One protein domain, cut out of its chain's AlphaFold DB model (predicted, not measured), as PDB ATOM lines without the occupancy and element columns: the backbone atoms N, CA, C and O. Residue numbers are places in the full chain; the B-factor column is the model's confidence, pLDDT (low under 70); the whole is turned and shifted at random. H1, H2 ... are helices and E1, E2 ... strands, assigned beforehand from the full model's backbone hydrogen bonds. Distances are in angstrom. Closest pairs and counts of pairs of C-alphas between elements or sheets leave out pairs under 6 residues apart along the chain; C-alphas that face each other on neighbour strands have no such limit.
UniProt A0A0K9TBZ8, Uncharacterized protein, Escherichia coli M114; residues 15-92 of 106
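This is residues 15 to 92 of the 106 residues of an uncharacterized protein of Escherichia coli M114 (UniProt A0A0K9TBZ8). A narrow antiparallel sheet of three strands, order E1, E4, E3, makes much of a rod, with E2 beyond E3 and the helix H1 at one end. The 78 printed residues hold one named helix and four named strands, in chain order E1, H1, E2, E3, E4, class mixed. The whole is loose, radius of gyration of the C-alphas 16.1 A, spans 54 by 20 by 18 A.

E4, residues 77 to 86, is antiparallel to E1, residues 15 to 22, at 160 degrees; N 17 and O 83 are 2.9 A apart. E3, residues 64 to 70, forms a hairpin with E4; N 82 and O 67 are 2.9 A apart. E2, residues 52 to 59, pairs with no named strand; its closest C-alphas with E3, Cys 59 and Thr 65, are 6.2 A apart. H1, residues 41 to 51, only grazes the sheet; every O i to N i+4 pair is within hydrogen-bond range.

E4 measures 26.2 A, E1 23.1 A. C-alpha 15 is at (53.109, -22.621, 45.164), C-alpha 86 at (52.180, -28.417, 48.073).

The printed part has no cut. The link E1 to H1 is long. Residues 36 to 39 are under 70 in pLDDT.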
ATOM      1  N   ILE A  15      53.616 -23.679  46.030       97.38
ATOM      2  CA  ILE A  15      53.109 -22.621  45.164       97.38
ATOM      3  C   ILE A  15      52.068 -21.837  45.954       97.38
ATOM      4  O   ILE A  15      51.152 -22.428  46.523       97.38
ATOM      5  N   GLU A  16      52.192 -20.514  45.952       97.00
ATOM      6  CA  GLU A  16      51.194 -19.608  46.514       97.00
ATOM      7  C   GLU A  16      50.601 -18.737  45.405       97.00
ATOM      8  O   GLU A  16      51.320 -18.243  44.525       97.00
ATOM      9  N   LYS A  17      49.275 -18.590  45.408       95.94
ATOM     10  CA  LYS A  17      48.534 -17.731  44.486       95.94
ATOM     11  C   LYS A  17      47.423 -17.010  45.225       95.94
ATOM     12  O   LYS A  17      46.626 -17.635  45.912       95.94
ATOM     13  N   THR A  18      47.332 -15.711  44.995       95.50
ATOM     14  CA  THR A  18      46.242 -14.884  45.505       95.50
ATOM     15  C   THR A  18      45.194 -14.701  44.418       95.50
ATOM     16  O   THR A  18      45.522 -14.311  43.295       95.50
ATOM     17  N   LEU A  19      43.936 -14.992  44.744       93.62
ATOM     18  CA  LEU A  19      42.782 -14.667  43.912       93.62
ATOM     19  C   LEU A  19      41.902 -13.653  44.631       93.62
ATOM     20  O   LEU A  19      41.205 -13.998  45.581       93.62
ATOM     21  N   SER A  20      41.896 -12.421  44.147       94.31
ATOM     22  CA  SER A  20      41.025 -11.382  44.687       94.31
ATOM     23  C   SER A  20      39.602 -11.534  44.151       94.31
ATOM     24  O   SER A  20      39.375 -11.830  42.973       94.31
ATOM     25  N   THR A  21      38.630 -11.323  45.029       92.62
ATOM     26  CA  THR A  21      37.203 -11.259  44.705       92.62
ATOM     27  C   THR A  21      36.718  -9.822  44.762       92.62
ATOM     28  O   THR A  21      37.304  -8.989  45.445       92.62
ATOM     29  N   TYR A  22      35.634  -9.531  44.050       92.31
ATOM     30  CA  TYR A  22      35.132  -8.174  43.878       92.31
ATOM     31  C   TYR A  22      33.613  -8.155  43.974       92.31
ATOM     32  O   TYR A  22      32.947  -9.144  43.656       92.31
ATOM     33  N   LEU A  23      33.063  -7.006  44.362       91.00
ATOM     34  CA  LEU A  23      31.634  -6.744  44.258       91.00
ATOM     35  C   LEU A  23      31.312  -6.061  42.931       91.00
ATOM     36  O   LEU A  23      32.042  -5.194  42.456       91.00
ATOM     37  N   MET A  24      30.178  -6.439  42.354       88.31
ATOM     38  CA  MET A  24      29.638  -5.828  41.146       88.31
ATOM     39  C   MET A  24      28.235  -5.310  41.454       88.31
ATOM     40  O   MET A  24      27.429  -6.027  42.046       88.31
ATOM     41  N   LYS A  25      27.933  -4.085  41.027       84.75
ATOM     42  CA  LYS A  25      26.577  -3.526  41.021       84.75
ATOM     43  C   LYS A  25      26.253  -3.097  39.596       84.75
ATOM     44  O   LYS A  25      27.014  -2.340  38.998       84.75
ATOM     45  N   ASP A  26      25.164  -3.627  39.043       86.00
ATOM     46  CA  ASP A  26      24.678  -3.304  37.692       86.00
ATOM     47  C   ASP A  26      25.751  -3.476  36.599       86.00
ATOM     48  O   ASP A  26      25.921  -2.643  35.711       86.00
ATOM     49  N   GLY A  27      26.550  -4.545  36.707       85.88
ATOM     50  CA  GLY A  27      27.645  -4.837  35.774       85.88
ATOM     51  C   GLY A  27      28.873  -3.927  35.914       85.88
ATOM     52  O   GLY A  27      29.836  -4.092  35.167       85.88
ATOM     53  N   LYS A  28      28.886  -3.002  36.880       87.25
ATOM     54  CA  LYS A  28      30.033  -2.143  37.187       87.25
ATOM     55  C   LYS A  28      30.741  -2.611  38.450       87.25
ATOM     56  O   LYS A  28      30.101  -2.974  39.437       87.25
ATOM     57  N   LEU A  29      32.067  -2.533  38.422       88.75
ATOM     58  CA  LEU A  29      32.901  -2.791  39.588       88.75
ATOM     59  C   LEU A  29      32.564  -1.806  40.713       88.75
ATOM     60  O   LEU A  29      32.459  -0.594  40.491       88.75
ATOM     61  N   CYS A  30      32.386  -2.349  41.912       87.75
ATOM     62  CA  CYS A  30      32.267  -1.582  43.138       87.75
ATOM     63  C   CYS A  30      33.585  -0.885  43.491       87.75
ATOM     64  O   CYS A  30      34.653  -1.482  43.408       87.75
ATOM     65  N   ASP A  31      33.491   0.363  43.947       87.75
ATOM     66  CA  ASP A  31      34.615   1.103  44.521       87.75
ATOM     67  C   ASP A  31      34.180   1.692  45.869       87.75
ATOM     68  O   ASP A  31      33.493   2.716  45.929       87.75
ATOM     69  N   GLY A  32      34.524   1.000  46.961       86.00
ATOM     70  CA  GLY A  32      34.136   1.384  48.319       86.00
ATOM     71  C   GLY A  32      34.760   2.704  48.785       86.00
ATOM     72  O   GLY A  32      34.242   3.325  49.718       86.00
ATOM     73  N   SER A  33      35.827   3.160  48.117       88.69
ATOM     74  CA  SER A  33      36.581   4.372  48.460       88.69
ATOM     75  C   SER A  33      35.833   5.654  48.097       88.69
ATOM     76  O   SER A  33      36.203   6.755  48.504       88.69
ATOM     77  N   LYS A  34      34.753   5.527  47.325       86.75
ATOM     78  CA  LYS A  34      33.948   6.645  46.856       86.75
ATOM     79  C   LYS A  34      32.875   7.002  47.881       86.75
ATOM     80  O   LYS A  34      31.864   6.314  48.037       86.75
ATOM     81  N   PHE A  35      33.108   8.078  48.628       79.88
ATOM     82  CA  PHE A  35      32.200   8.547  49.684       79.88
ATOM     83  C   PHE A  35      31.203   9.623  49.225       79.88
ATOM     84  O   PHE A  35      30.235   9.861  49.937       79.88
ATOM     85  N   GLY A  36      31.414  10.235  48.053       69.06
ATOM     86  CA  GLY A  36      30.600  11.348  47.540       69.06
ATOM     87  C   GLY A  36      30.145  11.189  46.090       69.06
ATOM     88  O   GLY A  36      29.827  12.184  45.447       69.06
ATOM     89  N   ASP A  37      30.163   9.968  45.551       61.69
ATOM     90  CA  ASP A  37      29.722   9.732  44.176       61.69
ATOM     91  C   ASP A  37      28.209   9.953  44.057       61.69
ATOM     92  O   ASP A  37      27.438   9.472  44.883       61.69
ATOM     93  N   THR A  38      27.782  10.589  42.967       62.09
ATOM     94  CA  THR A  38      26.369  10.761  42.575       62.09
ATOM     95  C   THR A  38      25.626   9.444  42.307       62.09
ATOM     96  O   THR A  38      24.438   9.459  42.008       62.09
ATOM     97  N   ASP A  39      26.325   8.309  42.364       64.56
ATOM     98  CA  ASP A  39      25.872   6.995  41.903       64.56
ATOM     99  C   ASP A  39      25.473   6.058  43.069       64.56
ATOM    100  O   ASP A  39      25.105   4.906  42.849       64.56
ATOM    101  N   ASP A  40      25.594   6.487  44.334       75.94
ATOM    102  CA  ASP A  40      25.332   5.699  45.563       75.94
ATOM    103  C   ASP A  40      26.048   4.328  45.644       75.94
ATOM    104  O   ASP A  40      25.908   3.579  46.617       75.94
ATOM    105  N   ARG A  41      26.854   3.966  44.633       79.94
ATOM    106  CA  ARG A  41      27.504   2.659  44.512       79.94
ATOM    107  C   ARG A  41      28.487   2.462  45.645       79.94
ATOM    108  O   ARG A  41      28.430   1.424  46.283       79.94
ATOM    109  N   GLY A  42      29.311   3.459  45.962       85.06
ATOM    110  CA  GLY A  42      30.257   3.352  47.076       85.06
ATOM    111  C   GLY A  42      29.569   3.038  48.408       85.06
ATOM    112  O   GLY A  42      30.014   2.151  49.135       85.06
ATOM    113  N   ALA A  43      28.437   3.689  48.701       87.94
ATOM    114  CA  ALA A  43      27.651   3.412  49.903       87.94
ATOM    115  C   ALA A  43      27.056   1.994  49.891       87.94
ATOM    116  O   ALA A  43      27.231   1.253  50.859       87.94
ATOM    117  N   TYR A  44      26.435   1.587  48.780       86.19
ATOM    118  CA  TYR A  44      25.903   0.234  48.610       86.19
ATOM    119  C   TYR A  44      26.986  -0.843  48.767       86.19
ATOM    120  O   TYR A  44      26.798  -1.812  49.497       86.19
ATOM    121  N   CYS A  45      28.142  -0.671  48.127       88.38
ATOM    122  CA  CYS A  45      29.227  -1.647  48.165       88.38
ATOM    123  C   CYS A  45      29.802  -1.792  49.583       88.38
ATOM    124  O   CYS A  45      30.056  -2.913  50.023       88.38
ATOM    125  N   ARG A  46      29.928  -0.685  50.334       91.38
ATOM    126  CA  ARG A  46      30.301  -0.728  51.757       91.38
ATOM    127  C   ARG A  46      29.268  -1.485  52.589       91.38
ATOM    128  O   ARG A  46      29.655  -2.334  53.387       91.38
ATOM    129  N   TRP A  47      27.978  -1.212  52.387       90.25
ATOM    130  CA  TRP A  47      26.893  -1.886  53.107       90.25
ATOM    131  C   TRP A  47      26.883  -3.399  52.844       90.25
ATOM    132  O   TRP A  47      26.921  -4.187  53.789       90.25
ATOM    133  N   VAL A  48      26.949  -3.817  51.576       91.38
ATOM    134  CA  VAL A  48      27.039  -5.240  51.209       91.38
ATOM    135  C   VAL A  48      28.292  -5.881  51.816       91.38
ATOM    136  O   VAL A  48      28.195  -6.932  52.440       91.38
ATOM    137  N   SER A  49      29.461  -5.238  51.714       91.44
ATOM    138  CA  SER A  49      30.722  -5.752  52.279       91.44
ATOM    139  C   SER A  49      30.676  -5.950  53.804       91.44
ATOM    140  O   SER A  49      31.331  -6.848  54.338       91.44
ATOM    141  N   GLN A  50      29.891  -5.144  54.527       90.75
ATOM    142  CA  GLN A  50      29.673  -5.306  55.970       90.75
ATOM    143  C   GLN A  50      28.729  -6.463  56.315       90.75
ATOM    144  O   GLN A  50      28.928  -7.113  57.337       90.75
ATOM    145  N   MET A  51      27.719  -6.718  55.484       91.19
ATOM    146  CA  MET A  51      26.705  -7.756  55.720       91.19
ATOM    147  C   MET A  51      27.122  -9.143  55.204       91.19
ATOM    148  O   MET A  51      26.479 -10.150  55.508       91.19
ATOM    149  N   LEU A  52      28.194  -9.211  54.413       90.94
ATOM    150  CA  LEU A  52      28.704 -10.453  53.854       90.94
ATOM    151  C   LEU A  52      29.482 -11.274  54.879       90.94
ATOM    152  O   LEU A  52      30.469 -10.825  55.457       90.94
ATOM    153  N   THR A  53      29.082 -12.533  55.021       89.69
ATOM    154  CA  THR A  53      29.873 -13.572  55.679       89.69
ATOM    155  C   THR A  53      30.485 -14.480  54.628       89.69
ATOM    156  O   THR A  53      29.783 -15.022  53.772       89.69
ATOM    157  N   PHE A  54      31.802 -14.646  54.699       88.88
ATOM    158  CA  PHE A  54      32.528 -15.616  53.896       88.88
ATOM    159  C   PHE A  54      32.632 -16.940  54.650       88.88
ATOM    160  O   PHE A  54      33.083 -16.972  55.795       88.88
ATOM    161  N   THR A  55      32.272 -18.036  53.993       87.81
ATOM    162  CA  THR A  55      32.518 -19.392  54.483       87.81
ATOM    163  C   THR A  55      33.277 -20.192  53.428       87.81
ATOM    164  O   THR A  55      33.077 -20.037  52.224       87.81
ATOM    165  N   SER A  56      34.184 -21.055  53.877       85.50
ATOM    166  CA  SER A  56      34.928 -21.982  53.022       85.50
ATOM    167  C   SER A  56      34.729 -23.389  53.554       85.50
ATOM    168  O   SER A  56      34.875 -23.612  54.755       85.50
ATOM    169  N   SER A  57      34.418 -24.340  52.671       86.12
ATOM    170  CA  SER A  57      34.427 -25.763  53.030       86.12
ATOM    171  C   SER A  57      35.811 -26.392  52.839       86.12
ATOM    172  O   SER A  57      35.949 -27.607  52.953       86.12
ATOM    173  N   GLY A  58      36.821 -25.590  52.493       87.94
ATOM    174  CA  GLY A  58      38.153 -26.066  52.145       87.94
ATOM    175  C   GLY A  58      38.219 -26.692  50.752       87.94
ATOM    176  O   GLY A  58      37.341 -26.492  49.904       87.94
ATOM    177  N   CYS A  59      39.302 -27.427  50.526       95.44
ATOM    178  CA  CYS A  59      39.589 -28.130  49.283       95.44
ATOM    179  C   CYS A  59      39.523 -29.642  49.508       95.44
ATOM    180  O   CYS A  59      39.805 -30.122  50.605       95.44
ATOM    181  N   ASP A  60      39.163 -30.397  48.474       96.12
ATOM    182  CA  ASP A  60      39.056 -31.863  48.533       96.12
ATOM    183  C   ASP A  60      40.411 -32.596  48.463       96.12
ATOM    184  O   ASP A  60      40.473 -33.809  48.667       96.12
ATOM    185  N   ASN A  61      41.509 -31.866  48.256       96.50
ATOM    186  CA  ASN A  61      42.869 -32.391  48.300       96.50
ATOM    187  C   ASN A  61      43.666 -31.798  49.471       96.50
ATOM    188  O   ASN A  61      43.865 -30.590  49.541       96.50
ATOM    189  N   ALA A  62      44.216 -32.652  50.341       95.06
ATOM    190  CA  ALA A  62      44.964 -32.234  51.533       95.06
ATOM    191  C   ALA A  62      46.257 -31.445  51.242       95.06
ATOM    192  O   ALA A  62      46.777 -30.768  52.125       95.06
ATOM    193  N   LYS A  63      46.786 -31.512  50.012       96.69
ATOM    194  CA  LYS A  63      47.942 -30.707  49.575       96.69
ATOM    195  C   LYS A  63      47.556 -29.286  49.171       96.69
ATOM    196  O   LYS A  63      48.430 -28.502  48.804       96.69
ATOM    197  N   VAL A  64      46.265 -28.972  49.178       96.88
ATOM    198  CA  VAL A  64      45.718 -27.699  48.731       96.88
ATOM    199  C   VAL A  64      44.948 -27.066  49.877       96.88
ATOM    200  O   VAL A  64      44.001 -27.639  50.404       96.88
ATOM    201  N   THR A  65      45.338 -25.854  50.251       95.50
ATOM    202  CA  THR A  65      44.634 -25.064  51.262       95.50
ATOM    203  C   THR A  65      44.270 -23.706  50.690       95.50
ATOM    204  O   THR A  65      45.046 -23.133  49.924       95.50
ATOM    205  N   VAL A  66      43.119 -23.172  51.089       93.00
ATOM    206  CA  VAL A  66      42.692 -21.813  50.741       93.00
ATOM    207  C   VAL A  66      42.361 -21.056  52.013       93.00
ATOM    208  O   VAL A  66      41.499 -21.488  52.780       93.00
ATOM    209  N   THR A  67      43.012 -19.912  52.192       92.19
ATOM    210  CA  THR A  67      42.773 -19.011  53.321       92.19
ATOM    211  C   THR A  67      42.195 -17.693  52.810       92.19
ATOM    212  O   THR A  67      42.824 -17.053  51.965       92.19
ATOM    213  N   PRO A  68      41.010 -17.273  53.283       91.31
ATOM    214  CA  PRO A  68      40.455 -15.972  52.941       91.31
ATOM    215  C   PRO A  68      41.084 -14.857  53.784       91.31
ATOM    216  O   PRO A  68      41.166 -14.969  55.005       91.31
ATOM    217  N   ASN A  69      41.432 -13.745  53.146       92.44
ATOM    218  CA  ASN A  69      41.839 -12.505  53.797       92.44
ATOM    219  C   ASN A  69      40.851 -11.403  53.413       92.44
ATOM    220  O   ASN A  69      40.654 -11.121  52.233       92.44
ATOM    221  N   ARG A  70      40.196 -10.799  54.405       92.88
ATOM    222  CA  ARG A  70      39.200  -9.746  54.176       92.88
ATOM    223  C   ARG A  70      39.876  -8.404  53.926       92.88
ATOM    224  O   ARG A  70      40.766  -8.021  54.682       92.88
ATOM    225  N   HIS A  71      39.386  -7.673  52.932       94.31
ATOM    226  CA  HIS A  71      39.803  -6.298  52.688       94.31
ATOM    227  C   HIS A  71      38.979  -5.288  53.502       94.31
ATOM    228  O   HIS A  71      37.829  -5.563  53.874       94.31
ATOM    229  N   PRO A  72      39.540  -4.102  53.792       93.75
ATOM    230  CA  PRO A  72      38.770  -2.945  54.224       93.75
ATOM    231  C   PRO A  72      37.549  -2.700  53.330       93.75
ATOM    232  O   PRO A  72      37.602  -2.837  52.114       93.75
ATOM    233  N   ILE A  73      36.440  -2.253  53.922       92.06
ATOM    234  CA  ILE A  73      35.188  -1.991  53.182       92.06
ATOM    235  C   ILE A  73      35.326  -0.886  52.121       92.06
ATOM    236  O   ILE A  73      34.443  -0.714  51.285       92.06
ATOM    237  N   THR A  74      36.396  -0.098  52.202       91.56
ATOM    238  CA  THR A  74      36.735   0.980  51.275       91.56
ATOM    239  C   THR A  74      37.500   0.507  50.048       91.56
ATOM    240  O   THR A  74      37.667   1.291  49.119       91.56
ATOM    241  N   ASP A  75      37.971  -0.735  50.030       92.06
ATOM    242  CA  ASP A  75      38.736  -1.269  48.911       92.06
ATOM    243  C   ASP A  75      37.798  -1.674  47.761       92.06
ATOM    244  O   ASP A  75      36.567  -1.710  47.894       92.06
ATOM    245  N   LYS A  76      38.381  -1.936  46.587       92.06
ATOM    246  CA  LYS A  76      37.649  -2.512  45.446       92.06
ATOM    247  C   LYS A  76      37.546  -4.025  45.591       92.06
ATOM    248  O   LYS A  76      36.526  -4.630  45.255       92.06
ATOM    249  N   GLU A  77      38.621  -4.616  46.083       94.12
ATOM    250  CA  GLU A  77      38.746  -6.001  46.479       94.12
ATOM    251  C   GLU A  77      37.885  -6.263  47.721       94.12
ATOM    252  O   GLU A  77      37.804  -5.454  48.642       94.12
ATOM    253  N   LEU A  78      37.215  -7.410  47.739       93.31
ATOM    254  CA  LEU A  78      36.351  -7.840  48.834       93.31
ATOM    255  C   LEU A  78      37.098  -8.803  49.770       93.31
ATOM    256  O   LEU A  78      37.211  -8.561  50.972       93.31
ATOM    257  N   HIS A  79      37.611  -9.897  49.210       93.06
ATOM    258  CA  HIS A  79      38.516 -10.830  49.880       93.06
ATOM    259  C   HIS A  79      39.582 -11.308  48.902       93.06
ATOM    260  O   HIS A  79      39.270 -11.575  47.738       93.06
ATOM    261  N   ASP A  80      40.776 -11.533  49.423       94.38
ATOM    262  CA  ASP A  80      41.807 -12.342  48.798       94.38
ATOM    263  C   ASP A  80      41.643 -13.803  49.215       94.38
ATOM    264  O   ASP A  80      41.580 -14.130  50.397       94.38
ATOM    265  N   MET A  81      41.596 -14.709  48.245       93.06
ATOM    266  CA  MET A  81      41.710 -16.146  48.470       93.06
ATOM    267  C   MET A  81      43.163 -16.545  48.242       93.06
ATOM    268  O   MET A  81      43.622 -16.622  47.100       93.06
ATOM    269  N   VAL A  82      43.892 -16.794  49.326       94.56
ATOM    270  CA  VAL A  82      45.280 -17.253  49.260       94.56
ATOM    271  C   VAL A  82      45.283 -18.769  49.126       94.56
ATOM    272  O   VAL A  82      45.067 -19.500  50.092       94.56
ATOM    273  N   LEU A  83      45.496 -19.231  47.899       94.88
ATOM    274  CA  LEU A  83      45.690 -20.628  47.556       94.88
ATOM    275  C   LEU A  83      47.143 -21.015  47.814       94.88
ATOM    276  O   LEU A  83      48.064 -20.414  47.261       94.88
ATOM    277  N   ARG A  84      47.336 -22.085  48.574       97.00
ATOM    278  CA  ARG A  84      48.634 -22.707  48.805       97.00
ATOM    279  C   ARG A  84      48.576 -24.161  48.354       97.00
ATOM    280  O   ARG A  84      47.702 -24.907  48.790       97.00
ATOM    281  N   VAL A  85      49.499 -24.547  47.476       97.50
ATOM    282  CA  VAL A  85      49.581 -25.891  46.886       97.50
ATOM    283  C   VAL A  85      50.948 -26.495  47.169       97.50
ATOM    284  O   VAL A  85      51.970 -25.954  46.745       97.50
ATOM    285  N   ASP A  86      50.969 -27.636  47.848       97.69
ATOM    286  CA  ASP A  86      52.180 -28.417  48.073       97.69
ATOM    287  C   ASP A  86      52.458 -29.362  46.897       97.69
ATOM    288  O   ASP A  86      51.819 -30.403  46.728       97.69
ATOM    289  N   THR A  87      53.453 -29.003  46.082       96.94
ATOM    290  CA  THR A  87      53.876 -29.784  44.911       96.94
ATOM    291  C   THR A  87      55.138 -30.618  45.149       96.94
ATOM    292  O   THR A  87      55.675 -31.200  44.204       96.94
ATOM    293  N   THR A  88      55.602 -30.748  46.398       96.88
ATOM    294  CA  THR A  88      56.843 -31.468  46.757       96.88
ATOM    295  C   THR A  88      56.859 -32.918  46.284       96.88
ATOM    296  O   THR A  88      57.883 -33.406  45.812       96.88
ATOM    297  N   SER A  89      55.707 -33.593  46.317       94.19
ATOM    298  CA  SER A  89      55.561 -34.973  45.828       94.19
ATOM    299  C   SER A  89      55.767 -35.145  44.316       94.19
ATOM    300  O   SER A  89      55.905 -36.275  43.857       94.19
ATOM    301  N   ARG A  90      55.745 -34.048  43.541       90.06
ATOM    302  CA  ARG A  90      55.853 -34.021  42.068       90.06
ATOM    303  C   ARG A  90      54.840 -34.901  41.322       90.06
ATOM    304  O   ARG A  90      55.025 -35.178  40.142       90.06
ATOM    305  N   GLN A  91      53.770 -35.313  41.993       92.31
ATOM    306  CA  GLN A  91      52.640 -36.002  41.380       92.31
ATOM    307  C   GLN A  91      51.607 -34.985  40.881       92.31
ATOM    308  O   GLN A  91      51.534 -33.888  41.444       92.31
ATOM    309  N   PRO A  92      50.797 -35.332  39.865       93.69
ATOM    310  CA  PRO A  92      49.644 -34.529  39.483       93.69
ATOM    311  C   PRO A  92      48.718 -34.285  40.680       93.69
ATOM    312  O   PRO A  92      48.505 -35.171  41.510       93.69
TER     313      PRO A  92